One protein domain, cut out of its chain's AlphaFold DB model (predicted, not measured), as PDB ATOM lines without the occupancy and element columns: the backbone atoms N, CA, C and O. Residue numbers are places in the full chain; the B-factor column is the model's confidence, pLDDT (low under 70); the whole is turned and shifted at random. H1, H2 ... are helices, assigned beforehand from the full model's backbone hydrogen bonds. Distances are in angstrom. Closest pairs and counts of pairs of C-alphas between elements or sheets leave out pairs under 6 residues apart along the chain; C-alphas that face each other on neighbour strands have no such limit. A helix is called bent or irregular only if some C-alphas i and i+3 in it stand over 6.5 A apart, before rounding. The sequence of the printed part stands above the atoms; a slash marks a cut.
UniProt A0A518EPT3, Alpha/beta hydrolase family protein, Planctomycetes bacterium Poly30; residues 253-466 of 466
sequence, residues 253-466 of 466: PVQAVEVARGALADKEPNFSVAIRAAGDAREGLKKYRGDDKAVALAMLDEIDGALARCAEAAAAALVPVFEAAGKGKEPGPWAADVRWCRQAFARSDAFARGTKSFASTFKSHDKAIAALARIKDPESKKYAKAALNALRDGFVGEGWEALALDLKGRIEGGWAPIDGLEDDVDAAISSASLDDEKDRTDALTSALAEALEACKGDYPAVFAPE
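This is residues 253 to 466 of the 466 residues of the protein "Alpha/beta hydrolase family protein" of Planctomycetes bacterium Poly30 (UniProt A0A518EPT3). Two helical lobes stand at an angle to each other like a wide V. In the first, H1, H2, H3 and H4 make an up-and-down bundle along the long H3, on which H5, H10 and H11 also pack; in the second, H7, H8 and H9 make a three-helix up-and-down bundle, and H6 reaches over to H7 from the first lobe. The printed part has 214 residues with eleven named helices, H1 to H11 in that order, and no named strand: it is all helix. It is elongated, 65 by 36 by 29 A, and only just compact, close to loose, with a radius of gyration of the C-alphas of 20.0 A.

Begin at H1, residues 253 to 265, which forms a hairpin with H2, residues 271 to 287; their closest C-alphas, of Ala 260 and Ala 274, are 4.0 A apart. Next comes the hub, H3, residues 293 to 324, which touches six helices. Its hairpin with H4, residues 334 to 344, has a shallow tilt of 17 degrees, opposite ways, with the closest C-alphas, of Leu 318 and Val 338, 6.9 A apart. H5, residues 349 to 354, touches H3, C-alphas 351 and 311 being closest at 4.9 A. H6, residues 356 to 374, forms a hairpin with H7, residues 381 to 393, at a shallow tilt of 12 degrees; C-alphas 368 and 390 are closest, 5.1 A apart. H8, residues 400 to 412, touches H7 at a steep tilt of 41 degrees, closest at C-alphas 400 and 391, 6.4 A. H9, residues 421 to 432, touches H7, closest at C-alphas 428 and 392, 5.8 A. H9 and H4 only just touch, only at their ends, with 3 pairs of C-alphas within 8 A, the closest being 432 and 335 at 5.7 A. H10, residues 442 to 458, touches H3 at a shallow tilt of 26 degrees, opposite ways, with the closest C-alphas, of Leu 444 and Ala 317, 5.5 A apart. H11, residues 460 to 463, touches H1, closest at C-alphas 463 and 265, 5.3 A. Every O i to N i+4 pair is within hydrogen-bond range in H1, H4, H5, H7, H8 and H9; H2 has 11 of 13, H3 26 of 28, H6 10 of 15 and H10 12 of 13, and H11 is too short for such a pair.

Find C-alpha 253 at (160.014, 283.372, 345.399), where H1 begins. H3 runs 46.5 A to C-alpha 324 at (153.957, 243.506, 332.426) and is only just irregular: C-alphas 317 and 320 are 6.7 A apart. H6 spans 28.6 A, has a kink of 26 degrees near residue 368 and is irregular, with C-alphas 357 and 360 7.5 A apart. H2 spans 25.0 A and H10 24.2 A; H11 ends at C-alpha 463, (170.292, 268.182, 351.767).

The two C-alphas farthest apart, of Asp 291 and Asp 419, are 66.1 A apart. The printed part has no cut and no long link, and residue 466 is the chain's last. The mean pLDDT of the printed part is 89.9; look for values under 70 at residues 327 to 328, 434 to 440 and 466.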
ATOM      1  N   PRO A 253     159.299 284.373 346.184       86.62
ATOM      2  CA  PRO A 253     160.014 283.372 345.399       86.62
ATOM      3  C   PRO A 253     161.156 282.690 346.156       86.62
ATOM      4  O   PRO A 253     161.348 281.493 346.000       86.62
ATOM      5  N   VAL A 254     161.885 283.423 347.002       86.69
ATOM      6  CA  VAL A 254     162.967 282.846 347.822       86.69
ATOM      7  C   VAL A 254     162.410 281.892 348.874       86.69
ATOM      8  O   VAL A 254     162.958 280.823 349.087       86.69
ATOM      9  N   GLN A 255     161.269 282.225 349.479       83.88
ATOM     10  CA  GLN A 255     160.622 281.327 350.432       83.88
ATOM     11  C   GLN A 255     160.077 280.085 349.718       83.88
ATOM     12  O   GLN A 255     160.119 279.003 350.283       83.88
ATOM     13  N   ALA A 256     159.616 280.210 348.469       87.50
ATOM     14  CA  ALA A 256     159.173 279.065 347.678       87.50
ATOM     15  C   ALA A 256     160.336 278.101 347.372       87.50
ATOM     16  O   ALA A 256     160.134 276.891 347.389       87.50
ATOM     17  N   VAL A 257     161.557 278.618 347.173       91.94
ATOM     18  CA  VAL A 257     162.777 277.793 347.095       91.94
ATOM     19  C   VAL A 257     163.019 277.050 348.411       91.94
ATOM     20  O   VAL A 257     163.232 275.843 348.385       91.94
ATOM     21  N   GLU A 258     162.922 277.729 349.556       89.19
ATOM     22  CA  GLU A 258     163.108 277.094 350.870       89.19
ATOM     23  C   GLU A 258     162.035 276.038 351.175       89.19
ATOM     24  O   GLU A 258     162.357 274.963 351.676       89.19
ATOM     25  N   VAL A 259     160.770 276.291 350.820       84.62
ATOM     26  CA  VAL A 259     159.683 275.300 350.924       84.62
ATOM     27  C   VAL A 259     159.985 274.090 350.046       84.62
ATOM     28  O   VAL A 259     159.832 272.956 350.494       84.62
ATOM     29  N   ALA A 260     160.438 274.313 348.808       91.19
ATOM     30  CA  ALA A 260     160.785 273.223 347.909       91.19
ATOM     31  C   ALA A 260     161.961 272.392 348.439       91.19
ATOM     32  O   ALA A 260     161.904 271.163 348.402       91.19
ATOM     33  N   ARG A 261     162.986 273.057 348.987       94.25
ATOM     34  CA  ARG A 261     164.130 272.413 349.639       94.25
ATOM     35  C   ARG A 261     163.688 271.589 350.840       94.25
ATOM     36  O   ARG A 261     163.987 270.403 350.893       94.25
ATOM     37  N   GLY A 262     162.960 272.198 351.775       88.31
ATOM     38  CA  GLY A 262     162.500 271.544 352.999       88.31
ATOM     39  C   GLY A 262     161.630 270.324 352.709       88.31
ATOM     40  O   GLY A 262     161.879 269.256 353.256       88.31
ATOM     41  N   ALA A 263     160.682 270.443 351.773       87.31
ATOM     42  CA  ALA A 263     159.828 269.330 351.360       87.31
ATOM     43  C   ALA A 263     160.611 268.171 350.718       87.31
ATOM     44  O   ALA A 263     160.185 267.023 350.808       87.31
ATOM     45  N   LEU A 264     161.739 268.457 350.060       92.75
ATOM     46  CA  LEU A 264     162.587 267.443 349.435       92.75
ATOM     47  C   LEU A 264     163.602 266.825 350.412       92.75
ATOM     48  O   LEU A 264     163.945 265.655 350.266       92.75
ATOM     49  N   ALA A 265     164.085 267.603 351.381       92.12
ATOM     50  CA  ALA A 265     165.090 267.194 352.361       92.12
ATOM     51  C   ALA A 265     164.503 266.519 353.614       92.12
ATOM     52  O   ALA A 265     165.267 266.035 354.454       92.12
ATOM     53  N   ASP A 266     163.176 266.489 353.758       86.19
ATOM     54  CA  ASP A 266     162.514 265.806 354.868       86.19
ATOM     55  C   ASP A 266     162.813 264.295 354.869       86.19
ATOM     56  O   ASP A 266     163.171 263.695 353.853       86.19
ATOM     57  N   LYS A 267     162.653 263.656 356.030       86.31
ATOM     58  CA  LYS A 267     162.846 262.210 356.198       86.31
ATOM     59  C   LYS A 267     161.960 261.410 355.238       86.31
ATOM     60  O   LYS A 267     162.388 260.369 354.742       86.31
ATOM     61  N   GLU A 268     160.747 261.896 355.001       83.69
ATOM     62  CA  GLU A 268     159.782 261.355 354.044       83.69
ATOM     63  C   GLU A 268     159.436 262.457 353.029       83.69
ATOM     64  O   GLU A 268     158.522 263.247 353.266       83.69
ATOM     65  N   PRO A 269     160.183 262.570 351.912       88.56
ATOM     66  CA  PRO A 269     160.044 263.702 351.002       88.56
ATOM     67  C   PRO A 269     158.645 263.855 350.398       88.56
ATOM     68  O   PRO A 269     158.080 262.919 349.822       88.56
ATOM     69  N   ASN A 270     158.125 265.083 350.420       85.88
ATOM     70  CA  ASN A 270     156.869 265.448 349.773       85.88
ATOM     71  C   ASN A 270     157.126 266.051 348.383       85.88
ATOM     72  O   ASN A 270     157.136 267.269 348.183       85.88
ATOM     73  N   PHE A 271     157.302 265.178 347.389       88.50
ATOM     74  CA  PHE A 271     157.595 265.573 346.005       88.50
ATOM     75  C   PHE A 271     156.539 266.499 345.387       88.50
ATOM     76  O   PHE A 271     156.888 267.406 344.632       88.50
ATOM     77  N   SER A 272     155.258 266.312 345.726       80.81
ATOM     78  CA  SER A 272     154.171 267.134 345.180       80.81
ATOM     79  C   SER A 272     154.294 268.601 345.613       80.81
ATOM     80  O   SER A 272     154.150 269.518 344.797       80.81
ATOM     81  N   VAL A 273     154.632 268.821 346.887       81.69
ATOM     82  CA  VAL A 273     154.894 270.144 347.458       81.69
ATOM     83  C   VAL A 273     156.178 270.711 346.878       81.69
ATOM     84  O   VAL A 273     156.162 271.848 346.406       81.69
ATOM     85  N   ALA A 274     157.248 269.914 346.834       89.81
ATOM     86  CA  ALA A 274     158.537 270.349 346.311       89.81
ATOM     87  C   ALA A 274     158.439 270.833 344.854       89.81
ATOM     88  O   ALA A 274     158.874 271.938 344.539       89.81
ATOM     89  N   ILE A 275     157.783 270.068 343.973       89.19
ATOM     90  CA  ILE A 275     157.596 270.438 342.562       89.19
ATOM     91  C   ILE A 275     156.711 271.673 342.406       89.19
ATOM     92  O   ILE A 275     157.000 272.538 341.573       89.19
ATOM     93  N   ARG A 276     155.618 271.772 343.175       85.12
ATOM     94  CA  ARG A 276     154.749 272.955 343.131       85.12
ATOM     95  C   ARG A 276     155.527 274.201 343.547       85.12
ATOM     96  O   ARG A 276     155.548 275.164 342.787       85.12
ATOM     97  N   ALA A 277     156.187 274.148 344.702       86.56
ATOM     98  CA  ALA A 277     156.941 275.261 345.261       86.56
ATOM     99  C   ALA A 277     158.127 275.658 344.363       86.56
ATOM    100  O   ALA A 277     158.321 276.845 344.117       86.56
ATOM    101  N   ALA A 278     158.841 274.696 343.767       91.81
ATOM    102  CA  ALA A 278     159.875 274.969 342.766       91.81
ATOM    103  C   ALA A 278     159.302 275.667 341.516       91.81
ATOM    104  O   ALA A 278     159.886 276.618 340.996       91.81
ATOM    105  N   GLY A 279     158.117 275.252 341.053       89.75
ATOM    106  CA  GLY A 279     157.403 275.921 339.963       89.75
ATOM    107  C   GLY A 279     157.028 277.371 340.291       89.75
ATOM    108  O   GLY A 279     157.277 278.269 339.483       89.75
ATOM    109  N   ASP A 280     156.484 277.606 341.485       85.75
ATOM    110  CA  ASP A 280     156.107 278.942 341.958       85.75
ATOM    111  C   ASP A 280     157.348 279.834 342.151       85.75
ATOM    112  O   ASP A 280     157.361 280.993 341.720       85.75
ATOM    113  N   ALA A 281     158.434 279.275 342.699       91.81
ATOM    114  CA  ALA A 281     159.737 279.925 342.802       91.81
ATOM    115  C   ALA A 281     160.257 280.351 341.426       91.81
ATOM    116  O   ALA A 281     160.641 281.508 341.246       91.81
ATOM    117  N   ARG A 282     160.211 279.460 340.428       94.00
ATOM    118  CA  ARG A 282     160.665 279.743 339.060       94.00
ATOM    119  C   ARG A 282     159.920 280.921 338.445       94.00
ATOM    120  O   ARG A 282     160.543 281.816 337.872       94.00
ATOM    121  N   GLU A 283     158.594 280.953 338.564       90.50
ATOM    122  CA  GLU A 283     157.789 282.062 338.042       90.50
ATOM    123  C   GLU A 283     158.025 283.366 338.816       90.50
ATOM    124  O   GLU A 283     158.192 284.428 338.206       90.50
ATOM    125  N   GLY A 284     158.104 283.299 340.146       88.38
ATOM    126  CA  GLY A 284     158.350 284.465 340.992       88.38
ATOM    127  C   GLY A 284     159.744 285.071 340.783       88.38
ATOM    128  O   GLY A 284     159.879 286.293 340.634       88.38
ATOM    129  N   LEU A 285     160.788 284.240 340.678       93.81
ATOM    130  CA  LEU A 285     162.179 284.680 340.514       93.81
ATOM    131  C   LEU A 285     162.410 285.435 339.198       93.81
ATOM    132  O   LEU A 285     163.264 286.327 339.153       93.81
ATOM    133  N   LYS A 286     161.620 285.196 338.139       94.25
ATOM    134  CA  LYS A 286     161.691 285.990 336.889       94.25
ATOM    135  C   LYS A 286     161.524 287.490 337.163       94.25
ATOM    136  O   LYS A 286     162.276 288.326 336.645       94.25
ATOM    137  N   LYS A 287     160.570 287.844 338.025       91.94
ATOM    138  CA  LYS A 287     160.218 289.238 338.349       91.94
ATOM    139  C   LYS A 287     160.903 289.756 339.611       91.94
ATOM    140  O   LYS A 287     160.999 290.966 339.779       91.94
ATOM    141  N   TYR A 288     161.445 288.869 340.437       90.50
ATOM    142  CA  TYR A 288     162.139 289.230 341.666       90.50
ATOM    143  C   TYR A 288     163.384 290.100 341.421       90.50
ATOM    144  O   TYR A 288     164.054 289.969 340.381       90.50
ATOM    145  N   ARG A 289     163.658 291.016 342.358       92.12
ATOM    146  CA  ARG A 289     164.745 292.014 342.314       92.12
ATOM    147  C   ARG A 289     165.529 292.119 343.634       92.12
ATOM    148  O   ARG A 289     166.303 293.054 343.767       92.12
ATOM    149  N   GLY A 290     165.316 291.204 344.584       87.81
ATOM    150  CA  GLY A 290     166.088 291.165 345.831       87.81
ATOM    151  C   GLY A 290     167.538 290.733 345.607       87.81
ATOM    152  O   GLY A 290     167.839 290.028 344.638       87.81
ATOM    153  N   ASP A 291     168.427 291.152 346.509       90.81
ATOM    154  CA  ASP A 291     169.874 290.887 346.441       90.81
ATOM    155  C   ASP A 291     170.221 289.391 346.588       90.81
ATOM    156  O   ASP A 291     171.276 288.927 346.160       90.81
ATOM    157  N   ASP A 292     169.310 288.604 347.152       89.62
ATOM    158  CA  ASP A 292     169.387 287.153 347.330       89.62
ATOM    159  C   ASP A 292     168.880 286.351 346.119       89.62
ATOM    160  O   ASP A 292     168.972 285.122 346.113       89.62
ATOM    161  N   LYS A 293     168.420 287.012 345.049       93.19
ATOM    162  CA  LYS A 293     167.938 286.350 343.827       93.19
ATOM    163  C   LYS A 293     168.934 285.346 343.246       93.19
ATOM    164  O   LYS A 293     168.523 284.278 342.805       93.19
ATOM    165  N   ALA A 294     170.218 285.701 343.192       95.69
ATOM    166  CA  ALA A 294     171.244 284.837 342.605       95.69
ATOM    167  C   ALA A 294     171.431 283.546 343.417       95.69
ATOM    168  O   ALA A 294     171.547 282.471 342.840       95.69
ATOM    169  N   VAL A 295     171.388 283.655 344.749       94.38
ATOM    170  CA  VAL A 295     171.465 282.508 345.664       94.38
ATOM    171  C   VAL A 295     170.224 281.628 345.516       94.38
ATOM    172  O   VAL A 295     170.347 280.416 345.386       94.38
ATOM    173  N   ALA A 296     169.036 282.238 345.457       93.81
ATOM    174  CA  ALA A 296     167.783 281.512 345.281       93.81
ATOM    175  C   ALA A 296     167.702 280.779 343.931       93.81
ATOM    176  O   ALA A 296     167.199 279.662 343.884       93.81
ATOM    177  N   LEU A 297     168.215 281.371 342.843       96.62
ATOM    178  CA  LEU A 297     168.293 280.704 341.537       96.62
ATOM    179  C   LEU A 297     169.235 279.496 341.566       96.62
ATOM    180  O   LEU A 297     168.852 278.439 341.088       96.62
ATOM    181  N   ALA A 298     170.422 279.631 342.167       96.38
ATOM    182  CA  ALA A 298     171.364 278.517 342.280       96.38
ATOM    183  C   ALA A 298     170.779 277.349 343.095       96.38
ATOM    184  O   ALA A 298     170.875 276.198 342.680       96.38
ATOM    185  N   MET A 299     170.116 277.648 344.217       96.81
ATOM    186  CA  MET A 299     169.421 276.631 345.012       96.81
ATOM    187  C   MET A 299     168.259 275.995 344.234       96.81
ATOM    188  O   MET A 299     168.091 274.780 344.269       96.81
ATOM    189  N   LEU A 300     167.471 276.791 343.501       96.62
ATOM    190  CA  LEU A 300     166.387 276.269 342.667       96.62
ATOM    191  C   LEU A 300     166.905 275.321 341.575       96.62
ATOM    192  O   LEU A 300     166.268 274.301 341.329       96.62
ATOM    193  N   ASP A 301     168.051 275.619 340.961       97.19
ATOM    194  CA  ASP A 301     168.668 274.750 339.954       97.19
ATOM    195  C   ASP A 301     169.083 273.388 340.553       97.19
ATOM    196  O   ASP A 301     168.869 272.348 339.926       97.19
ATOM    197  N   GLU A 302     169.622 273.364 341.781       97.62
ATOM    198  CA  GLU A 302     169.924 272.109 342.489       97.62
ATOM    199  C   GLU A 302     168.651 271.322 342.843       97.62
ATOM    200  O   GLU A 302     168.592 270.109 342.624       97.62
ATOM    201  N   ILE A 303     167.606 272.005 343.327       96.81
ATOM    202  CA  ILE A 303     166.299 271.392 343.611       96.81
ATOM    203  C   ILE A 303     165.703 270.782 342.335       96.81
ATOM    204  O   ILE A 303     165.264 269.633 342.353       96.81
ATOM    205  N   ASP A 304     165.713 271.515 341.219       96.19
ATOM    206  CA  ASP A 304     165.201 271.037 339.933       96.19
ATOM    207  C   ASP A 304     165.979 269.810 339.435       96.19
ATOM    208  O   ASP A 304     165.375 268.857 338.933       96.19
ATOM    209  N   GLY A 305     167.303 269.790 339.622       96.38
ATOM    210  CA  GLY A 305     168.143 268.630 339.324       96.38
ATOM    211  C   GLY A 305     167.766 267.398 340.152       96.38
ATOM    212  O   GLY A 305     167.544 266.316 339.599       96.38
ATOM    213  N   ALA A 306     167.619 267.569 341.467       96.94
ATOM    214  CA  ALA A 306     167.235 266.490 342.373       96.94
ATOM    215  C   ALA A 306     165.823 265.951 342.075       96.94
ATOM    216  O   ALA A 306     165.616 264.733 342.013       96.94
ATOM    217  N   LEU A 307     164.855 266.841 341.822       96.19
ATOM    218  CA  LEU A 307     163.488 266.479 341.438       96.19
ATOM    219  C   LEU A 307     163.442 265.744 340.096       96.19
ATOM    220  O   LEU A 307     162.719 264.753 339.971       96.19
ATOM    221  N   ALA A 308     164.213 266.193 339.101       96.19
ATOM    222  CA  ALA A 308     164.303 265.522 337.808       96.19
ATOM    223  C   ALA A 308     164.852 264.098 337.954       96.19
ATOM    224  O   ALA A 308     164.265 263.168 337.402       96.19
ATOM    225  N   ARG A 309     165.906 263.901 338.757       97.06
ATOM    226  CA  ARG A 309     166.464 262.567 339.018       97.06
ATOM    227  C   ARG A 309     165.463 261.641 339.710       97.06
ATOM    228  O   ARG A 309     165.297 260.501 339.283       97.06
ATOM    229  N   CYS A 310     164.772 262.121 340.744       96.94
ATOM    230  CA  CYS A 310     163.760 261.320 341.440       96.94
ATOM    231  C   CYS A 310     162.596 260.951 340.504       96.94
ATOM    232  O   CYS A 310     162.126 259.816 340.509       96.94
ATOM    233  N   ALA A 311     162.173 261.887 339.651       96.12
ATOM    234  CA  ALA A 311     161.143 261.655 338.646       96.12
ATOM    235  C   ALA A 311     161.566 260.622 337.581       96.12
ATOM    236  O   ALA A 311     160.752 259.795 337.170       96.12
ATOM    237  N   GLU A 312     162.826 260.650 337.137       96.75
ATOM    238  CA  GLU A 312     163.386 259.657 336.210       96.75
ATOM    239  C   GLU A 312     163.450 258.266 336.847       96.75
ATOM    240  O   GLU A 312     163.031 257.296 336.216       96.75
ATOM    241  N   ALA A 313     163.892 258.172 338.104       96.50
ATOM    242  CA  ALA A 313     163.918 256.918 338.854       96.50
ATOM    243  C   ALA A 313     162.509 256.335 339.047       96.50
ATOM    244  O   ALA A 313     162.289 255.153 338.781       96.50
ATOM    245  N   ALA A 314     161.534 257.173 339.417       95.50
ATOM    246  CA  ALA A 314     160.135 256.768 339.533       95.50
ATOM    247  C   ALA A 314     159.579 256.244 338.200       95.50
ATOM    248  O   ALA A 314     158.974 255.173 338.150       95.50
ATOM    249  N   ALA A 315     159.815 256.962 337.097       95.19
ATOM    250  CA  ALA A 315     159.377 256.514 335.780       95.19
ATOM    251  C   ALA A 315     160.043 255.184 335.381       95.19
ATOM    252  O   ALA A 315     159.359 254.280 334.901       95.19
ATOM    253  N   ALA A 316     161.349 255.036 335.620       94.81
ATOM    254  CA  ALA A 316     162.090 253.812 335.329       94.81
ATOM    255  C   ALA A 316     161.586 252.605 336.137       94.81
ATOM    256  O   ALA A 316     161.511 251.506 335.588       94.81
ATOM    257  N   ALA A 317     161.188 252.802 337.397       93.94
ATOM    258  CA  ALA A 317     160.603 251.754 338.232       93.94
ATOM    259  C   ALA A 317     159.198 251.340 337.758       93.94
ATOM    260  O   ALA A 317     158.861 250.155 337.766       93.94
ATOM    261  N   LEU A 318     158.383 252.297 337.302       91.19
ATOM    262  CA  LEU A 318     157.008 252.036 336.868       91.19
ATOM    263  C   LEU A 318     156.905 251.391 335.483       91.19
ATOM    264  O   LEU A 318     155.979 250.614 335.243       91.19
ATOM    265  N   VAL A 319     157.818 251.708 334.558       91.00
ATOM    266  CA  VAL A 319     157.732 251.244 333.161       91.00
ATOM    267  C   VAL A 319     157.629 249.714 333.043       91.00
ATOM    268  O   VAL A 319     156.667 249.254 332.421       91.00
ATOM    269  N   PRO A 320     158.515 248.906 333.660       89.31
ATOM    270  CA  PRO A 320     158.441 247.449 333.561       89.31
ATOM    271  C   PRO A 320     157.149 246.875 334.150       89.31
ATOM    272  O   PRO A 320     156.566 245.949 333.586       89.31
ATOM    273  N   VAL A 321     156.678 247.441 335.264       85.69
ATOM    274  CA  VAL A 321     155.458 246.994 335.950       85.69
ATOM    275  C   VAL A 321     154.231 247.242 335.072       85.69
ATOM    276  O   VAL A 321     153.404 246.352 334.871       85.69
ATOM    277  N   PHE A 322     154.150 248.429 334.474       83.00
ATOM    278  CA  PHE A 322     153.056 248.802 333.584       83.00
ATOM    279  C   PHE A 322     153.042 247.981 332.283       83.00
ATOM    280  O   PHE A 322     151.978 247.604 331.777       83.00
ATOM    281  N   GLU A 323     154.220 247.691 331.721       85.50
ATOM    282  CA  GLU A 323     154.358 246.836 330.538       85.50
ATOM    283  C   GLU A 323     153.939 245.389 330.828       85.50
ATOM    284  O   GLU A 323     153.184 244.808 330.040       85.50
ATOM    285  N   ALA A 324     154.349 244.840 331.976       83.88
ATOM    286  CA  ALA A 324     153.957 243.506 332.426       83.88
ATOM    287  C   ALA A 324     152.438 243.384 332.636       83.88
ATOM    288  O   ALA A 324     151.847 242.370 332.271       83.88
ATOM    289  N   ALA A 325     151.781 244.449 333.108       80.50
ATOM    290  CA  ALA A 325     150.324 244.531 333.252       80.50
ATOM    291  C   ALA A 325     149.561 244.694 331.913       80.50
ATOM    292  O   ALA A 325     148.395 245.104 331.872       80.50
ATOM    293  N   GLY A 326     150.214 244.422 330.777       73.81
ATOM    294  CA  GLY A 326     149.582 244.421 329.460       73.81
ATOM    295  C   GLY A 326     149.179 245.809 328.962       73.81
ATOM    296  O   GLY A 326     148.230 245.907 328.179       73.81
ATOM    297  N   LYS A 327     149.911 246.858 329.373       67.25
ATOM    298  CA  LYS A 327     149.613 248.287 329.141       67.25
ATOM    299  C   LYS A 327     148.387 248.806 329.907       67.25
ATOM    300  O   LYS A 327     147.652 249.644 329.382       67.25
ATOM    301  N   GLY A 328     148.183 248.312 331.127       62.81
ATOM    302  CA  GLY A 328     147.091 248.744 331.999       62.81
ATOM    303  C   GLY A 328     145.737 248.181 331.583       62.81
ATOM    304  O   GLY A 328     144.752 248.909 331.550       62.81
ATOM    305  N   LYS A 329     145.694 246.892 331.225       72.62
ATOM    306  CA  LYS A 329     144.429 246.207 330.916       72.62
ATOM    307  C   LYS A 329     143.680 245.748 332.159       72.62
ATOM    308  O   LYS A 329     142.459 245.686 332.118       72.62
ATOM    309  N   GLU A 330     144.404 245.430 333.224       79.50
ATOM    310  CA  GLU A 330     143.829 245.013 334.498       79.50
ATOM    311  C   GLU A 330     144.486 245.805 335.631       79.50
ATOM    312  O   GLU A 330     145.702 246.035 335.578       79.50
ATOM    313  N   PRO A 331     143.707 246.258 336.625       83.75
ATOM    314  CA  PRO A 331     144.255 246.910 337.799       83.75
ATOM    315  C   PRO A 331     145.076 245.928 338.643       83.75
ATOM    316  O   PRO A 331     144.862 244.717 338.627       83.75
ATOM    317  N   GLY A 332     146.032 246.474 339.382       84.12
ATOM    318  CA  GLY A 332     146.760 245.774 340.433       84.12
ATOM    319  C   GLY A 332     147.310 246.780 341.446       84.12
ATOM    320  O   GLY A 332     147.148 247.985 341.236       84.12
ATOM    321  N   PRO A 333     148.031 246.323 342.486       79.62
ATOM    322  CA  PRO A 333     148.644 247.194 343.499       79.62
ATOM    323  C   PRO A 333     149.486 248.335 342.898       79.62
ATOM    324  O   PRO A 333     149.453 249.474 343.352       79.62
ATOM    325  N   TRP A 334     150.159 248.056 341.779       86.25
ATOM    326  CA  TRP A 334     150.953 249.021 341.014       86.25
ATOM    327  C   TRP A 334     150.159 250.227 340.486       86.25
ATOM    328  O   TRP A 334     150.741 251.265 340.174       86.25
ATOM    329  N   ALA A 335     148.837 250.109 340.339       90.06
ATOM    330  CA  ALA A 335     147.996 251.204 339.877       90.06
ATOM    331  C   ALA A 335     148.022 252.377 340.859       90.06
ATOM    332  O   ALA A 335     148.053 253.528 340.422       90.06
ATOM    333  N   ALA A 336     148.057 252.082 342.163       88.12
ATOM    334  CA  ALA A 336     148.205 253.083 343.210       88.12
ATOM    335  C   ALA A 336     149.549 253.809 343.094       88.12
ATOM    336  O   ALA A 336     149.569 255.036 343.068       88.12
ATOM    337  N   ASP A 337     150.644 253.073 342.885       89.50
ATOM    338  CA  ASP A 337     151.970 253.661 342.660       89.50
ATOM    339  C   ASP A 337     151.990 254.589 341.436       89.50
ATOM    340  O   ASP A 337     152.551 255.685 341.480       89.50
ATOM    341  N   VAL A 338     151.327 254.198 340.340       91.44
ATOM    342  CA  VAL A 338     151.200 255.053 339.151       91.44
ATOM    343  C   VAL A 338     150.396 256.314 339.460       91.44
ATOM    344  O   VAL A 338     150.830 257.398 339.069       91.44
ATOM    345  N   ARG A 339     149.247 256.209 340.143       91.06
ATOM    346  CA  ARG A 339     148.442 257.382 340.534       91.06
ATOM    347  C   ARG A 339     149.248 258.321 341.425       91.06
ATOM    348  O   ARG A 339     149.322 259.513 341.127       91.06
ATOM    349  N   TRP A 340     149.917 257.771 342.436       89.25
ATOM    350  CA  TRP A 340     150.773 258.529 343.335       89.25
ATOM    351  C   TRP A 340     151.892 259.239 342.570       89.25
ATOM    352  O   TRP A 340     152.031 260.452 342.693       89.25
ATOM    353  N   CYS A 341     152.642 258.546 341.705       91.62
ATOM    354  CA  CYS A 341     153.699 259.178 340.913       91.62
ATOM    355  C   CYS A 341     153.156 260.240 339.957       91.62
ATOM    356  O   CYS A 341     153.778 261.287 339.793       91.62
ATOM    357  N   ARG A 342     151.995 260.010 339.333       90.75
ATOM    358  CA  ARG A 342     151.351 261.016 338.482       90.75
ATOM    359  C   ARG A 342     151.009 262.271 339.272       90.75
ATOM    360  O   ARG A 342     151.252 263.359 338.769       90.75
ATOM    361  N   GLN A 343     150.498 262.138 340.494       85.38
ATOM    362  CA  GLN A 343     150.198 263.275 341.361       85.38
ATOM    363  C   GLN A 343     151.478 263.961 341.860       85.38
ATOM    364  O   GLN A 343     151.612 265.181 341.761       85.38
ATOM    365  N   ALA A 344     152.436 263.174 342.351       84.81
ATOM    366  CA  ALA A 344     153.706 263.635 342.892       84.81
ATOM    367  C   ALA A 344     154.557 264.353 341.839       84.81
ATOM    368  O   ALA A 344     155.151 265.381 342.146       84.81
ATOM    369  N   PHE A 345     154.570 263.853 340.598       91.62
ATOM    370  CA  PHE A 345     155.411 264.322 339.495       91.62
ATOM    371  C   PHE A 345     154.628 264.951 338.331       91.62
ATOM    372  O   PHE A 345     155.171 265.086 337.235       91.62
ATOM    373  N   ALA A 346     153.384 265.397 338.551       81.12
ATOM    374  CA  ALA A 346     152.477 265.899 337.506       81.12
ATOM    375  C   ALA A 346     153.085 266.982 336.594       81.12
ATOM    376  O   ALA A 346     152.730 267.098 335.422       81.12
ATOM    377  N   ARG A 347     153.997 267.800 337.138       83.38
ATOM    378  CA  ARG A 347     154.656 268.920 336.440       83.38
ATOM    379  C   ARG A 347     156.117 268.638 336.069       83.38
ATOM    380  O   ARG A 347     156.838 269.566 335.715       83.38
ATOM    381  N   SER A 348     156.569 267.392 336.187       90.19
ATOM    382  CA  SER A 348     157.938 267.003 335.851       90.19
ATOM    383  C   SER A 348     158.044 266.581 334.388       90.19
ATOM    384  O   SER A 348     157.509 265.545 333.983       90.19
ATOM    385  N   ASP A 349     158.811 267.334 333.598       91.62
ATOM    386  CA  ASP A 349     159.140 266.943 332.222       91.62
ATOM    387  C   ASP A 349     159.917 265.618 332.176       91.62
ATOM    388  O   ASP A 349     159.789 264.854 331.220       91.62
ATOM    389  N   ALA A 350     160.725 265.338 333.203       93.19
ATOM    390  CA  ALA A 350     161.465 264.088 333.350       93.19
ATOM    391  C   ALA A 350     160.513 262.888 333.456       93.19
ATOM    392  O   ALA A 350     160.626 261.944 332.668       93.19
ATOM    393  N   PHE A 351     159.517 262.976 334.344       94.62
ATOM    394  CA  PHE A 351     158.494 261.939 334.479       94.62
ATOM    395  C   PHE A 351     157.702 261.777 333.178       94.62
ATOM    396  O   PHE A 351     157.603 260.673 332.646       94.62
ATOM    397  N   ALA A 352     157.233 262.887 332.596       93.75
ATOM    398  CA  ALA A 352     156.465 262.874 331.352       93.75
ATOM    399  C   ALA A 352     157.229 262.237 330.175       93.75
ATOM    400  O   ALA A 352     156.633 261.533 329.355       93.75
ATOM    401  N   ARG A 353     158.549 262.458 330.080       95.50
ATOM    402  CA  ARG A 353     159.408 261.784 329.094       95.50
ATOM    403  C   ARG A 353     159.523 260.290 329.380       95.50
ATOM    404  O   ARG A 353     159.346 259.502 328.451       95.50
ATOM    405  N   GLY A 354     159.790 259.913 330.632       93.88
ATOM    406  CA  GLY A 354     159.943 258.517 331.046       93.88
ATOM    407  C   GLY A 354     158.673 257.687 330.844       93.88
ATOM    408  O   GLY A 354     158.750 256.535 330.430       93.88
ATOM    409  N   THR A 355     157.495 258.289 331.020       93.75
ATOM    410  CA  THR A 355     156.193 257.619 330.866       93.75
ATOM    411  C   THR A 355     155.498 257.923 329.535       93.75
ATOM    412  O   THR A 355     154.291 257.709 329.393       93.75
ATOM    413  N   LYS A 356     156.217 258.442 328.530       94.12
ATOM    414  CA  LYS A 356     155.627 258.867 327.245       94.12
ATOM    415  C   LYS A 356     154.860 257.746 326.535       94.12
ATOM    416  O   LYS A 356     153.846 258.013 325.889       94.12
ATOM    417  N   SER A 357     155.316 256.501 326.660       90.62
ATOM    418  CA  SER A 357     154.652 255.309 326.110       90.62
ATOM    419  C   SER A 357     153.258 255.056 326.704       90.62
ATOM    420  O   SER A 357     152.456 254.369 326.074       90.62
ATOM    421  N   PHE A 358     152.945 255.639 327.867       90.06
ATOM    422  CA  PHE A 358     151.687 255.444 328.602       90.06
ATOM    423  C   PHE A 358     150.724 256.628 328.500       90.06
ATOM    424  O   PHE A 358     149.569 256.521 328.917       90.06
ATOM    425  N   ALA A 359     151.151 257.743 327.901       91.44
ATOM    426  CA  ALA A 359     150.373 258.981 327.854       91.44
ATOM    427  C   ALA A 359     148.962 258.799 327.258       91.44
ATOM    428  O   ALA A 359     148.012 259.451 327.694       91.44
ATOM    429  N   SER A 360     148.791 257.898 326.281       92.75
ATOM    430  CA  SER A 360     147.466 257.592 325.727       92.75
ATOM    431  C   SER A 360     146.560 256.858 326.717       92.75
ATOM    432  O   SER A 360     145.365 257.148 326.753       92.75
ATOM    433  N   THR A 361     147.110 255.940 327.519       92.69
ATOM    434  CA  THR A 361     146.359 255.217 328.554       92.69
ATOM    435  C   THR A 361     145.933 256.172 329.662       92.69
ATOM    436  O   THR A 361     144.745 256.247 329.957       92.69
ATOM    437  N   PHE A 362     146.855 256.995 330.173       93.62
ATOM    438  CA  PHE A 362     146.555 258.022 331.182       93.62
ATOM    439  C   PHE A 362     145.402 258.923 330.736       93.62
ATOM    440  O   PHE A 362     144.373 259.002 331.402       93.62
ATOM    441  N   LYS A 363     145.505 259.481 329.523       94.50
ATOM    442  CA  LYS A 363     144.455 260.317 328.932       94.50
ATOM    443  C   LYS A 363     143.114 259.592 328.790       94.50
ATOM    444  O   LYS A 363     142.063 260.218 328.927       94.50
ATOM    445  N   SER A 364     143.129 258.303 328.454       94.81
ATOM    446  CA  SER A 364     141.908 257.500 328.340       94.81
ATOM    447  C   SER A 364     141.243 257.299 329.704       94.81
ATOM    448  O   SER A 364     140.032 257.489 329.815       94.81
ATOM    449  N   HIS A 365     142.029 256.991 330.735       95.12
ATOM    450  CA  HIS A 365     141.542 256.759 332.096       95.12
ATOM    451  C   HIS A 365     141.000 258.062 332.708       95.12
ATOM    452  O   HIS A 365     139.882 258.084 333.221       95.12
ATOM    453  N   ASP A 366     141.703 259.186 332.529       95.00
ATOM    454  CA  ASP A 366     141.221 260.505 332.965       95.00
ATOM    455  C   ASP A 366     139.904 260.884 332.266       95.00
ATOM    456  O   ASP A 366     138.977 261.416 332.878       95.00
ATOM    457  N   LYS A 367     139.783 260.574 330.967       96.56
ATOM    458  CA  LYS A 367     138.557 260.823 330.195       96.56
ATOM    459  C   LYS A 367     137.378 259.985 330.693       96.56
ATOM    460  O   LYS A 367     136.250 260.480 330.629       96.56
ATOM    461  N   ALA A 368     137.609 258.751 331.148       95.81
ATOM    462  CA  ALA A 368     136.559 257.902 331.711       95.81
ATOM    463  C   ALA A 368     135.935 258.558 332.953       95.81
ATOM    464  O   ALA A 368     134.714 258.684 333.031       95.81
ATOM    465  N   ILE A 369     136.771 259.093 333.846       95.69
ATOM    466  CA  ILE A 369     136.338 259.793 335.064       95.69
ATOM    467  C   ILE A 369     135.665 261.127 334.716       95.69
ATOM    468  O   ILE A 369     134.544 261.403 335.143       95.69
ATOM    469  N   ALA A 370     136.287 261.943 333.860       93.75
ATOM    470  CA  ALA A 370     135.746 263.247 333.470       93.75
ATOM    471  C   ALA A 370     134.388 263.157 332.740       93.75
ATOM    472  O   ALA A 370     133.630 264.130 332.700       93.75
ATOM    473  N   ALA A 371     134.051 262.006 332.149       95.88
ATOM    474  CA  ALA A 371     132.761 261.797 331.499       95.88
ATOM    475  C   ALA A 371     131.575 261.829 332.481       95.88
ATOM    476  O   ALA A 371     130.460 262.143 332.050       95.88
ATOM    477  N   LEU A 372     131.805 261.570 333.775       95.44
ATOM    478  CA  LEU A 372     130.766 261.575 334.812       95.44
ATOM    479  C   LEU A 372     130.111 262.948 334.977       95.44
ATOM    480  O   LEU A 372     128.895 263.025 335.130       95.44
ATOM    481  N   ALA A 373     130.871 264.034 334.799       92.19
ATOM    482  CA  ALA A 373     130.365 265.407 334.876       92.19
ATOM    483  C   ALA A 373     129.272 265.732 333.832       92.19
ATOM    484  O   ALA A 373     128.586 266.746 333.929       92.19
ATOM    485  N   ARG A 374     129.096 264.890 332.803       94.88
ATOM    486  CA  ARG A 374     128.056 265.059 331.770       94.88
ATOM    487  C   ARG A 374     126.724 264.415 332.151       94.88
ATOM    488  O   ARG A 374     125.737 264.579 331.427       94.88
ATOM    489  N   ILE A 375     126.687 263.639 333.230       96.00
ATOM    490  CA  ILE A 375     125.480 262.974 333.707       96.00
ATOM    491  C   ILE A 375     124.787 263.925 334.680       96.00
ATOM    492  O   ILE A 375     125.306 264.220 335.746       96.00
ATOM    493  N   LYS A 376     123.613 264.429 334.281       95.62
ATOM    494  CA  LYS A 376     122.883 265.466 335.030       95.62
ATOM    495  C   LYS A 376     122.383 265.010 336.400       95.62
ATOM    496  O   LYS A 376     122.227 265.843 337.279       95.62
ATOM    497  N   ASP A 377     122.061 263.727 336.524       96.38
ATOM    498  CA  ASP A 377     121.474 263.148 337.727       96.38
ATOM    499  C   ASP A 377     122.476 262.177 338.373       96.38
ATOM    500  O   ASP A 377     122.605 261.042 337.880       96.38
ATOM    501  N   PRO A 378     123.196 262.611 339.425       91.94
ATOM    502  CA  PRO A 378     124.162 261.775 340.130       91.94
ATOM    503  C   PRO A 378     123.493 260.644 340.925       91.94
ATOM    504  O   PRO A 378     124.152 259.667 341.254       91.94
ATOM    505  N   GLU A 379     122.178 260.707 341.155       96.06
ATOM    506  CA  GLU A 379     121.434 259.667 341.876       96.06
ATOM    507  C   GLU A 379     120.932 258.548 340.947       96.06
ATOM    508  O   GLU A 379     120.401 257.526 341.384       96.06
ATOM    509  N   SER A 380     121.096 258.716 339.633       97.50
ATOM    510  CA  SER A 380     120.540 257.798 338.645       97.50
ATOM    511  C   SER A 380     121.304 256.473 338.533       97.50
ATOM    512  O   SER A 380     122.532 256.408 338.615       97.50
ATOM    513  N   LYS A 381     120.590 255.408 338.127       97.75
ATOM    514  CA  LYS A 381     121.205 254.128 337.703       97.75
ATOM    515  C   LYS A 381     122.262 254.306 336.610       97.75
ATOM    516  O   LYS A 381     123.193 253.513 336.498       97.75
ATOM    517  N   LYS A 382     122.090 255.323 335.757       97.75
ATOM    518  CA  LYS A 382     123.027 255.652 334.679       97.75
ATOM    519  C   LYS A 382     124.341 256.190 335.241       97.75
ATOM    520  O   LYS A 382     125.387 255.786 334.740       97.75
ATOM    521  N   TYR A 383     124.277 257.075 336.237       97.62
ATOM    522  CA  TYR A 383     125.463 257.577 336.922       97.62
ATOM    523  C   TYR A 383     126.212 256.434 337.598       97.62
ATOM    524  O   TYR A 383     127.371 256.224 337.269       97.62
ATOM    525  N   ALA A 384     125.532 255.617 338.410       97.88
ATOM    526  CA  ALA A 384     126.163 254.497 339.111       97.88
ATOM    527  C   ALA A 384     126.899 253.527 338.175       97.88
ATOM    528  O   ALA A 384     128.064 253.212 338.401       97.88
ATOM    529  N   LYS A 385     126.273 253.120 337.060       98.06
ATOM    530  CA  LYS A 385     126.933 252.267 336.054       98.06
ATOM    531  C   LYS A 385     128.150 252.938 335.419       98.06
ATOM    532  O   LYS A 385     129.163 252.288 335.194       98.06
ATOM    533  N   ALA A 386     128.046 254.227 335.094       97.94
ATOM    534  CA  ALA A 386     129.156 254.964 334.505       97.94
ATOM    535  C   ALA A 386     130.303 255.155 335.505       97.94
ATOM    536  O   ALA A 386     131.458 255.048 335.111       97.94
ATOM    537  N   ALA A 387     129.985 255.411 336.773       97.50
ATOM    538  CA  ALA A 387     130.943 255.605 337.850       97.50
ATOM    539  C   ALA A 387     131.696 254.305 338.164       97.50
ATOM    540  O   ALA A 387     132.922 254.309 338.202       97.50
ATOM    541  N   LEU A 388     130.985 253.174 338.243       97.38
ATOM    542  CA  LEU A 388     131.596 251.853 338.383       97.38
ATOM    543  C   LEU A 388     132.518 251.512 337.200       97.38
ATOM    544  O   LEU A 388     133.639 251.052 337.399       97.38
ATOM    545  N   ASN A 389     132.088 251.783 335.963       96.50
ATOM    546  CA  ASN A 389     132.950 251.592 334.794       96.50
ATOM    547  C   ASN A 389     134.162 252.532 334.824       96.50
ATOM    548  O   ASN A 389     135.264 252.115 334.497       96.50
ATOM    549  N   ALA A 390     133.994 253.785 335.251       96.50
ATOM    550  CA  ALA A 390     135.107 254.716 335.401       96.50
ATOM    551  C   ALA A 390     136.095 254.271 336.493       96.50
ATOM    552  O   ALA A 390     137.293 254.472 336.319       96.50
ATOM    553  N   LEU A 391     135.639 253.619 337.567       95.25
ATOM    554  CA  LEU A 391     136.538 252.983 338.531       95.25
ATOM    555  C   LEU A 391     137.312 251.818 337.900       95.25
ATOM    556  O   LEU A 391     138.527 251.738 338.056       95.25
ATOM    557  N   ARG A 392     136.627 250.939 337.163       93.62
ATOM    558  CA  ARG A 392     137.226 249.736 336.555       93.62
ATOM    559  C   ARG A 392     138.170 250.037 335.398       93.62
ATOM    560  O   ARG A 392     139.196 249.385 335.280       93.62
ATOM    561  N   ASP A 393     137.836 251.026 334.576       92.75
ATOM    562  CA  ASP A 393     138.562 251.361 333.347       92.75
ATOM    563  C   ASP A 393     139.485 252.576 333.535       92.75
ATOM    564  O   ASP A 393     140.335 252.854 332.695       92.75
ATOM    565  N   GLY A 394     139.293 253.347 334.609       94.25
ATOM    566  CA  GLY A 394     139.993 254.599 334.897       94.25
ATOM    567  C   GLY A 394     141.007 254.501 336.034       94.25
ATOM    568  O   GLY A 394     141.430 255.525 336.557       94.25
ATOM    569  N   PHE A 395     141.428 253.296 336.415       93.19
ATOM    570  CA  PHE A 395     142.166 252.993 337.652       93.19
ATOM    571  C   PHE A 395     143.565 253.610 337.814       93.19
ATOM    572  O   PHE A 395     144.166 253.479 338.873       93.19
ATOM    573  N   VAL A 396     144.094 254.320 336.818       93.38
ATOM    574  CA  VAL A 396     145.335 255.118 336.951       93.38
ATOM    575  C   VAL A 396     145.091 256.607 336.700       93.38
ATOM    576  O   VAL A 396     146.032 257.370 336.481       93.38
ATOM    577  N   GLY A 397     143.822 257.014 336.651       92.75
ATOM    578  CA  GLY A 397     143.403 258.388 336.425       92.75
ATOM    579  C   GLY A 397     143.502 259.240 337.688       92.75
ATOM    580  O   GLY A 397     143.299 258.744 338.793       92.75
ATOM    581  N   GLU A 398     143.774 260.535 337.526       88.19
ATOM    582  CA  GLU A 398     144.012 261.467 338.649       88.19
ATOM    583  C   GLU A 398     142.793 261.662 339.567       88.19
ATOM    584  O   GLU A 398     142.945 261.978 340.740       88.19
ATOM    585  N   GLY A 399     141.575 261.454 339.059       87.62
ATOM    586  CA  GLY A 399     140.338 261.585 339.840       87.62
ATOM    587  C   GLY A 399     139.824 260.281 340.451       87.62
ATOM    588  O   GLY A 399     138.697 260.257 340.940       87.62
ATOM    589  N   TRP A 400     140.582 259.183 340.356       94.00
ATOM    590  CA  TRP A 400     140.064 257.856 340.695       94.00
ATOM    591  C   TRP A 400     139.796 257.702 342.196       94.00
ATOM    592  O   TRP A 400     138.744 257.204 342.573       94.00
ATOM    593  N   GLU A 401     140.698 258.189 343.050       87.56
ATOM    594  CA  GLU A 401     140.571 258.066 344.513       87.56
ATOM    595  C   GLU A 401     139.410 258.899 345.056       87.56
ATOM    596  O   GLU A 401     138.622 258.417 345.867       87.56
ATOM    597  N   ALA A 402     139.240 260.120 344.540       84.00
ATOM    598  CA  ALA A 402     138.098 260.964 344.876       84.00
ATOM    599  C   ALA A 402     136.769 260.309 344.462       84.00
ATOM    600  O   ALA A 402     135.801 260.353 345.215       84.00
ATOM    601  N   LEU A 403     136.733 259.668 343.287       92.50
ATOM    602  CA  LEU A 403     135.568 258.913 342.831       92.50
ATOM    603  C   LEU A 403     135.293 257.695 343.725       92.50
ATOM    604  O   LEU A 403     134.146 257.454 344.083       92.50
ATOM    605  N   ALA A 404     136.327 256.933 344.089       92.00
ATOM    606  CA  ALA A 404     136.199 255.770 344.963       92.00
ATOM    607  C   ALA A 404     135.625 256.156 346.335       92.00
ATOM    608  O   ALA A 404     134.699 255.506 346.821       92.00
ATOM    609  N   LEU A 405     136.132 257.245 346.921       83.06
ATOM    610  CA  LEU A 405     135.669 257.763 348.206       83.06
ATOM    611  C   LEU A 405     134.227 258.291 348.137       83.06
ATOM    612  O   LEU A 405     133.429 257.969 349.013       83.06
ATOM    613  N   ASP A 406     133.877 259.054 347.092       87.56
ATOM    614  CA  ASP A 406     132.503 259.543 346.877       87.56
ATOM    615  C   ASP A 406     131.510 258.379 346.766       87.56
ATOM    616  O   ASP A 406     130.473 258.382 347.428       87.56
ATOM    617  N   LEU A 407     131.842 257.344 345.989       93.62
ATOM    618  CA  LEU A 407     130.971 256.180 345.828       93.62
ATOM    619  C   LEU A 407     130.806 255.399 347.134       93.62
ATOM    620  O   LEU A 407     129.671 255.068 347.475       93.62
ATOM    621  N   LYS A 408     131.891 255.157 347.884       91.50
ATOM    622  CA  LYS A 408     131.813 254.520 349.209       91.50
ATOM    623  C   LYS A 408     130.924 255.314 350.161       91.50
ATOM    624  O   LYS A 408     129.961 254.763 350.684       91.50
ATOM    625  N   GLY A 409     131.167 256.618 350.294       82.56
ATOM    626  CA  GLY A 409     130.370 257.476 351.174       82.56
ATOM    627  C   GLY A 409     128.886 257.517 350.790       82.56
ATOM    628  O   GLY A 409     128.013 257.497 351.658       82.56
ATOM    629  N   ARG A 410     128.567 257.512 349.489       91.31
ATOM    630  CA  ARG A 410     127.179 257.412 349.007       91.31
ATOM    631  C   ARG A 410     126.537 256.077 349.388       91.31
ATOM    632  O   ARG A 410     125.408 256.077 349.881       91.31
ATOM    633  N   ILE A 411     127.226 254.959 349.154       95.56
ATOM    634  CA  ILE A 411     126.730 253.602 349.446       95.56
ATOM    635  C   ILE A 411     126.482 253.433 350.947       95.56
ATOM    636  O   ILE A 411     125.397 252.999 351.333       95.56
ATOM    637  N   GLU A 412     127.414 253.882 351.789       88.81
ATOM    638  CA  GLU A 412     127.256 253.928 353.250       88.81
ATOM    639  C   GLU A 412     126.047 254.785 353.673       88.81
ATOM    640  O   GLU A 412     125.357 254.479 354.646       88.81
ATOM    641  N   GLY A 413     125.730 255.825 352.895       89.81
ATOM    642  CA  GLY A 413     124.522 256.644 353.022       89.81
ATOM    643  C   GLY A 413     123.227 255.996 352.504       89.81
ATOM    644  O   GLY A 413     122.184 256.654 352.491       89.81
ATOM    645  N   GLY A 414     123.260 254.733 352.072       94.94
ATOM    646  CA  GLY A 414     122.111 253.984 351.553       94.94
ATOM    647  C   GLY A 414     121.873 254.131 350.046       94.94
ATOM    648  O   GLY A 414     120.815 253.736 349.546       94.94
ATOM    649  N   TRP A 415     122.822 254.701 349.299       96.88
ATOM    650  CA  TRP A 415     122.712 254.840 347.849       96.88
ATOM    651  C   TRP A 415     123.007 253.517 347.125       96.88
ATOM    652  O   TRP A 415     124.158 253.140 346.922       96.88
ATOM    653  N   ALA A 416     121.952 252.828 346.682       95.88
ATOM    654  CA  ALA A 416     122.047 251.554 345.956       95.88
ATOM    655  C   ALA A 416     121.162 251.530 344.688       95.88
ATOM    656  O   ALA A 416     120.180 250.789 344.603       95.88
ATOM    657  N   PRO A 417     121.449 252.361 343.669       95.69
ATOM    658  CA  PRO A 417     120.611 252.462 342.470       95.69
ATOM    659  C   PRO A 417     120.679 251.233 341.541       95.69
ATOM    660  O   PRO A 417     119.827 251.087 340.656       95.69
ATOM    661  N   ILE A 418     121.675 250.355 341.694       97.38
ATOM    662  CA  ILE A 418     121.801 249.091 340.954       97.38
ATOM    663  C   ILE A 418     122.141 247.947 341.917       97.38
ATOM    664  O   ILE A 418     122.814 248.173 342.919       97.38
ATOM    665  N   ASP A 419     121.679 246.737 341.604       97.44
ATOM    666  CA  ASP A 419     121.931 245.549 342.426       97.44
ATOM    667  C   ASP A 419     123.427 245.201 342.424       97.44
ATOM    668  O   ASP A 419     124.059 245.234 341.366       97.44
ATOM    669  N   GLY A 420     123.978 244.870 343.597       96.50
ATOM    670  CA  GLY A 420     125.385 244.483 343.758       96.50
ATOM    671  C   GLY A 420     126.397 245.631 343.658       96.50
ATOM    672  O   GLY A 420     127.588 245.362 343.559       96.50
ATOM    673  N   LEU A 421     125.954 246.899 343.672       96.25
ATOM    674  CA  LEU A 421     126.849 248.055 343.526       96.25
ATOM    675  C   LEU A 421     127.966 248.091 344.578       96.25
ATOM    676  O   LEU A 421     129.094 248.409 344.226       96.25
ATOM    677  N   GLU A 422     127.642 247.791 345.837       97.06
ATOM    678  CA  GLU A 422     128.592 247.780 346.958       97.06
ATOM    679  C   GLU A 422     129.730 246.787 346.708       97.06
ATOM    680  O   GLU A 422     130.876 247.207 346.561       97.06
ATOM    681  N   ASP A 423     129.395 245.509 346.507       97.00
ATOM    682  CA  ASP A 423     130.365 244.451 346.198       97.00
ATOM    683  C   ASP A 423     131.217 244.789 344.962       97.00
ATOM    684  O   ASP A 423     132.430 244.566 344.933       97.00
ATOM    685  N   ASP A 424     130.591 245.349 343.922       96.75
ATOM    686  CA  ASP A 424     131.258 245.716 342.676       96.75
ATOM    687  C   ASP A 424     132.246 246.883 342.848       96.75
ATOM    688  O   ASP A 424     133.306 246.887 342.206       96.75
ATOM    689  N   VAL A 425     131.898 247.875 343.675       95.38
ATOM    690  CA  VAL A 425     132.757 249.016 344.019       95.38
ATOM    691  C   VAL A 425     133.904 248.554 344.909       95.38
ATOM    692  O   VAL A 425     135.053 248.887 344.620       95.38
ATOM    693  N   ASP A 426     133.633 247.734 345.922       93.94
ATOM    694  CA  ASP A 426     134.664 247.199 346.809       93.94
ATOM    695  C   ASP A 426     135.653 246.302 346.067       93.94
ATOM    696  O   ASP A 426     136.863 246.420 346.275       93.94
ATOM    697  N   ALA A 427     135.187 245.473 345.131       93.62
ATOM    698  CA  ALA A 427     136.064 244.683 344.272       93.62
ATOM    699  C   ALA A 427     136.934 245.570 343.360       93.62
ATOM    700  O   ALA A 427     138.133 245.321 343.191       93.62
ATOM    701  N   ALA A 428     136.358 246.631 342.782       92.12
ATOM    702  CA  ALA A 428     137.108 247.578 341.956       92.12
ATOM    703  C   ALA A 428     138.167 248.333 342.776       92.12
ATOM    704  O   ALA A 428     139.285 248.521 342.301       92.12
ATOM    705  N   ILE A 429     137.842 248.720 344.010       91.25
ATOM    706  CA  ILE A 429     138.779 249.400 344.907       91.25
ATOM    707  C   ILE A 429     139.882 248.442 345.351       91.25
ATOM    708  O   ILE A 429     141.053 248.754 345.169       91.25
ATOM    709  N   SER A 430     139.531 247.252 345.836       88.50
ATOM    710  CA  SER A 430     140.497 246.263 346.336       88.50
ATOM    711  C   SER A 430     141.490 245.810 345.262       88.50
ATOM    712  O   SER A 430     142.645 245.530 345.556       88.50
ATOM    713  N   SER A 431     141.068 245.755 343.993       84.81
ATOM    714  CA  SER A 431     141.958 245.377 342.883       84.81
ATOM    715  C   SER A 431     142.929 246.482 342.446       84.81
ATOM    716  O   SER A 431     143.927 246.185 341.793       84.81
ATOM    717  N   ALA A 432     142.657 247.746 342.787       80.12
ATOM    718  CA  ALA A 432     143.413 248.912 342.318       80.12
ATOM    719  C   ALA A 432     144.023 249.765 343.445       80.12
ATOM    720  O   ALA A 432     144.705 250.757 343.153       80.12
ATOM    721  N   SER A 433     143.745 249.430 344.705       75.62
ATOM    722  CA  SER A 433     144.235 250.125 345.892       75.62
ATOM    723  C   SER A 433     145.407 249.387 346.524       75.62
ATOM    724  O   SER A 433     145.610 248.191 346.325       75.62
ATOM    725  N   LEU A 434     146.159 250.147 347.304       62.50
ATOM    726  CA  LEU A 434     146.966 249.643 348.400       62.50
ATOM    727  C   LEU A 434     146.165 249.881 349.686       62.50
ATOM    728  O   LEU A 434     145.425 250.868 349.751       62.50
ATOM    729  N   ASP A 435     146.244 248.970 350.653       54.44
ATOM    730  CA  ASP A 435     145.514 249.116 351.917       54.44
ATOM    731  C   ASP A 435     146.165 250.197 352.809       54.44
ATOM    732  O   ASP A 435     145.468 250.839 353.596       54.44
ATOM    733  N   ASP A 436     147.469 250.463 352.636       52.53
ATOM    734  CA  ASP A 436     148.208 251.536 353.312       52.53
ATOM    735  C   ASP A 436     149.272 252.192 352.394       52.53
ATOM    736  O   ASP A 436     149.785 251.580 351.455       52.53
ATOM    737  N   GLU A 437     149.685 253.433 352.693       51.22
ATOM    738  CA  GLU A 437     150.807 254.117 352.010       51.22
ATOM    739  C   GLU A 437     152.137 253.356 352.156       51.22
ATOM    740  O   GLU A 437     153.072 253.563 351.377       51.22
ATOM    741  N   LYS A 438     152.219 252.466 353.149       49.59
ATOM    742  CA  LYS A 438     153.354 251.575 353.406       49.59
ATOM    743  C   LYS A 438     153.444 250.395 352.444       49.59
ATOM    744  O   LYS A 438     154.495 249.764 352.396       49.59
ATOM    745  N   ASP A 439     152.395 250.135 351.670       55.72
ATOM    746  CA  ASP A 439     152.327 248.984 350.770       55.72
ATOM    747  C   ASP A 439     152.775 249.323 349.337       55.72
ATOM    748  O   ASP A 439     152.557 248.533 348.413       55.72
ATOM    749  N   ARG A 440     153.402 250.495 349.120       69.50
ATOM    750  CA  ARG A 440     154.021 250.838 347.825       69.50
ATOM    751  C   ARG A 440     154.945 249.716 347.393       69.50
ATOM    752  O   ARG A 440     155.644 249.136 348.227       69.50
ATOM    753  N   THR A 441     154.999 249.431 346.094       73.06
ATOM    754  CA  THR A 441     155.861 248.344 345.627       73.06
ATOM    755  C   THR A 441     157.305 248.594 346.060       73.06
ATOM    756  O   THR A 441     157.845 249.691 345.880       73.06
ATOM    757  N   ASP A 442     157.952 247.554 346.597       80.44
ATOM    758  CA  ASP A 442     159.351 247.604 347.040       80.44
ATOM    759  C   ASP A 442     160.270 248.214 345.969       80.44
ATOM    760  O   ASP A 442     161.238 248.902 346.288       80.44
ATOM    761  N   ALA A 443     159.937 248.007 344.691       83.00
ATOM    762  CA  ALA A 443     160.650 248.558 343.549       83.00
ATOM    763  C   ALA A 443     160.603 250.096 343.481       83.00
ATOM    764  O   ALA A 443     161.653 250.717 343.316       83.00
ATOM    765  N   LEU A 444     159.426 250.723 343.616       89.06
ATOM    766  CA  LEU A 444     159.309 252.186 343.575       89.06
ATOM    767  C   LEU A 444     159.979 252.819 344.799       89.06
ATOM    768  O   LEU A 444     160.742 253.777 344.658       89.06
ATOM    769  N   THR A 445     159.726 252.261 345.983       87.69
ATOM    770  CA  THR A 445     160.314 252.744 347.238       87.69
ATOM    771  C   THR A 445     161.841 252.665 347.196       87.69
ATOM    772  O   THR A 445     162.513 253.649 347.507       87.69
ATOM    773  N   SER A 446     162.399 251.540 346.736       91.25
ATOM    774  CA  SER A 446     163.852 251.366 346.602       91.25
ATOM    775  C   SER A 446     164.447 252.327 345.572       91.25
ATOM    776  O   SER A 446     165.434 252.994 345.866       91.25
ATOM    777  N   ALA A 447     163.820 252.468 344.399       93.06
ATOM    778  CA  ALA A 447     164.308 253.363 343.348       93.06
ATOM    779  C   ALA A 447     164.342 254.835 343.795       93.06
ATOM    780  O   ALA A 447     165.300 255.551 343.505       93.06
ATOM    781  N   LEU A 448     163.318 255.292 344.524       93.94
ATOM    782  CA  LEU A 448     163.288 256.649 345.076       93.94
ATOM    783  C   LEU A 448     164.322 256.842 346.187       93.94
ATOM    784  O   LEU A 448     164.981 257.878 346.215       93.94
ATOM    785  N   ALA A 449     164.496 255.859 347.074       93.62
ATOM    786  CA  ALA A 449     165.499 255.921 348.134       93.62
ATOM    787  C   ALA A 449     166.929 255.990 347.566       93.62
ATOM    788  O   ALA A 449     167.718 256.833 347.993       93.62
ATOM    789  N   GLU A 450     167.247 255.163 346.566       95.62
ATOM    790  CA  GLU A 450     168.536 255.197 345.863       95.62
ATOM    791  C   GLU A 450     168.758 256.535 345.144       95.62
ATOM    792  O   GLU A 450     169.841 257.120 345.237       95.62
ATOM    793  N   ALA A 451     167.729 257.056 344.466       96.06
ATOM    794  CA  ALA A 451     167.800 258.351 343.799       96.06
ATOM    795  C   ALA A 451     168.050 259.495 344.791       96.06
ATOM    796  O   ALA A 451     168.916 260.333 344.540       96.06
ATOM    797  N   LEU A 452     167.337 259.513 345.921       94.62
ATOM    798  CA  LEU A 452     167.518 260.500 346.986       94.62
ATOM    799  C   LEU A 452     168.915 260.421 347.603       94.62
ATOM    800  O   LEU A 452     169.539 261.455 347.825       94.62
ATOM    801  N   GLU A 453     169.438 259.217 347.843       96.00
ATOM    802  CA  GLU A 453     170.793 259.052 348.373       96.00
ATOM    803  C   GLU A 453     171.847 259.580 347.394       96.00
ATOM    804  O   GLU A 453     172.748 260.318 347.789       96.00
ATOM    805  N   ALA A 454     171.693 259.303 346.097       95.12
ATOM    806  CA  ALA A 454     172.560 259.878 345.073       95.12
ATOM    807  C   ALA A 454     172.437 261.415 345.004       95.12
ATOM    808  O   ALA A 454     173.435 262.112 344.818       95.12
ATOM    809  N   CYS A 455     171.229 261.960 345.190       95.50
ATOM    810  CA  CYS A 455     170.997 263.404 345.232       95.50
ATOM    811  C   CYS A 455     171.721 264.095 346.398       95.50
ATOM    812  O   CYS A 455     172.144 265.233 346.229       95.50
ATOM    813  N   LYS A 456     171.930 263.434 347.545       94.81
ATOM    814  CA  LYS A 456     172.700 264.019 348.661       94.81
ATOM    815  C   LYS A 456     174.153 264.315 348.287       94.81
ATOM    816  O   LYS A 456     174.728 265.271 348.800       94.81
ATOM    817  N   GLY A 457     174.745 263.498 347.414       93.12
ATOM    818  CA  GLY A 457     176.101 263.712 346.902       93.12
ATOM    819  C   GLY A 457     176.161 264.775 345.804       93.12
ATOM    820  O   GLY A 457     177.053 265.621 345.818       93.12
ATOM    821  N   ASP A 458     175.200 264.745 344.881       94.25
ATOM    822  CA  ASP A 458     175.219 265.598 343.686       94.25
ATOM    823  C   ASP A 458     174.626 266.999 343.914       94.25
ATOM    824  O   ASP A 458     174.992 267.936 343.206       94.25
ATOM    825  N   TYR A 459     173.749 267.146 344.912       95.31
ATOM    826  CA  TYR A 459     173.047 268.386 345.268       95.31
ATOM    827  C   TYR A 459     173.178 268.687 346.773       95.31
ATOM    828  O   TYR A 459     172.181 268.753 347.500       95.31
ATOM    829  N   PRO A 460     174.409 268.818 347.299       93.88
ATOM    830  CA  PRO A 460     174.642 268.886 348.737       93.88
ATOM    831  C   PRO A 460     173.997 270.111 349.399       93.88
ATOM    832  O   PRO A 460     173.704 270.047 350.590       93.88
ATOM    833  N   ALA A 461     173.737 271.208 348.675       91.38
ATOM    834  CA  ALA A 461     173.102 272.389 349.264       91.38
ATOM    835  C   ALA A 461     171.614 272.163 349.580       91.38
ATOM    836  O   ALA A 461     171.077 272.798 350.491       91.38
ATOM    837  N   VAL A 462     170.962 271.242 348.863       92.81
ATOM    838  CA  VAL A 462     169.564 270.860 349.102       92.81
ATOM    839  C   VAL A 462     169.427 270.061 350.398       92.81
ATOM    840  O   VAL A 462     168.482 270.278 351.149       92.81
ATOM    841  N   PHE A 463     170.375 269.158 350.670       92.69
ATOM    842  CA  PHE A 463     170.292 268.182 351.767       92.69
ATOM    843  C   PHE A 463     171.208 268.491 352.957       92.69
ATOM    844  O   PHE A 463     171.275 267.705 353.906       92.69
ATOM    845  N   ALA A 464     171.941 269.605 352.919       88.69
ATOM    846  CA  ALA A 464     172.731 270.045 354.054       88.69
ATOM    847  C   ALA A 464     171.807 270.337 355.253       88.69
ATOM    848  O   ALA A 464     170.798 271.025 355.081       88.69
ATOM    849  N   PRO A 465     172.134 269.846 356.462       76.62
ATOM    850  CA  PRO A 465     171.416 270.252 357.661       76.62
ATOM    851  C   PRO A 465     171.570 271.765 357.857       76.62
ATOM    852  O   PRO A 465     172.675 272.296 357.720       76.62
ATOM    853  N   GLU A 466     170.452 272.434 358.146       60.44
ATOM    854  CA  GLU A 466     170.402 273.874 358.447       60.44
ATOM    855  C   GLU A 466     171.160 274.261 359.722       60.44
ATOM    856  O   GLU A 466     171.066 273.523 360.735       60.44
TER     857      GLU A 466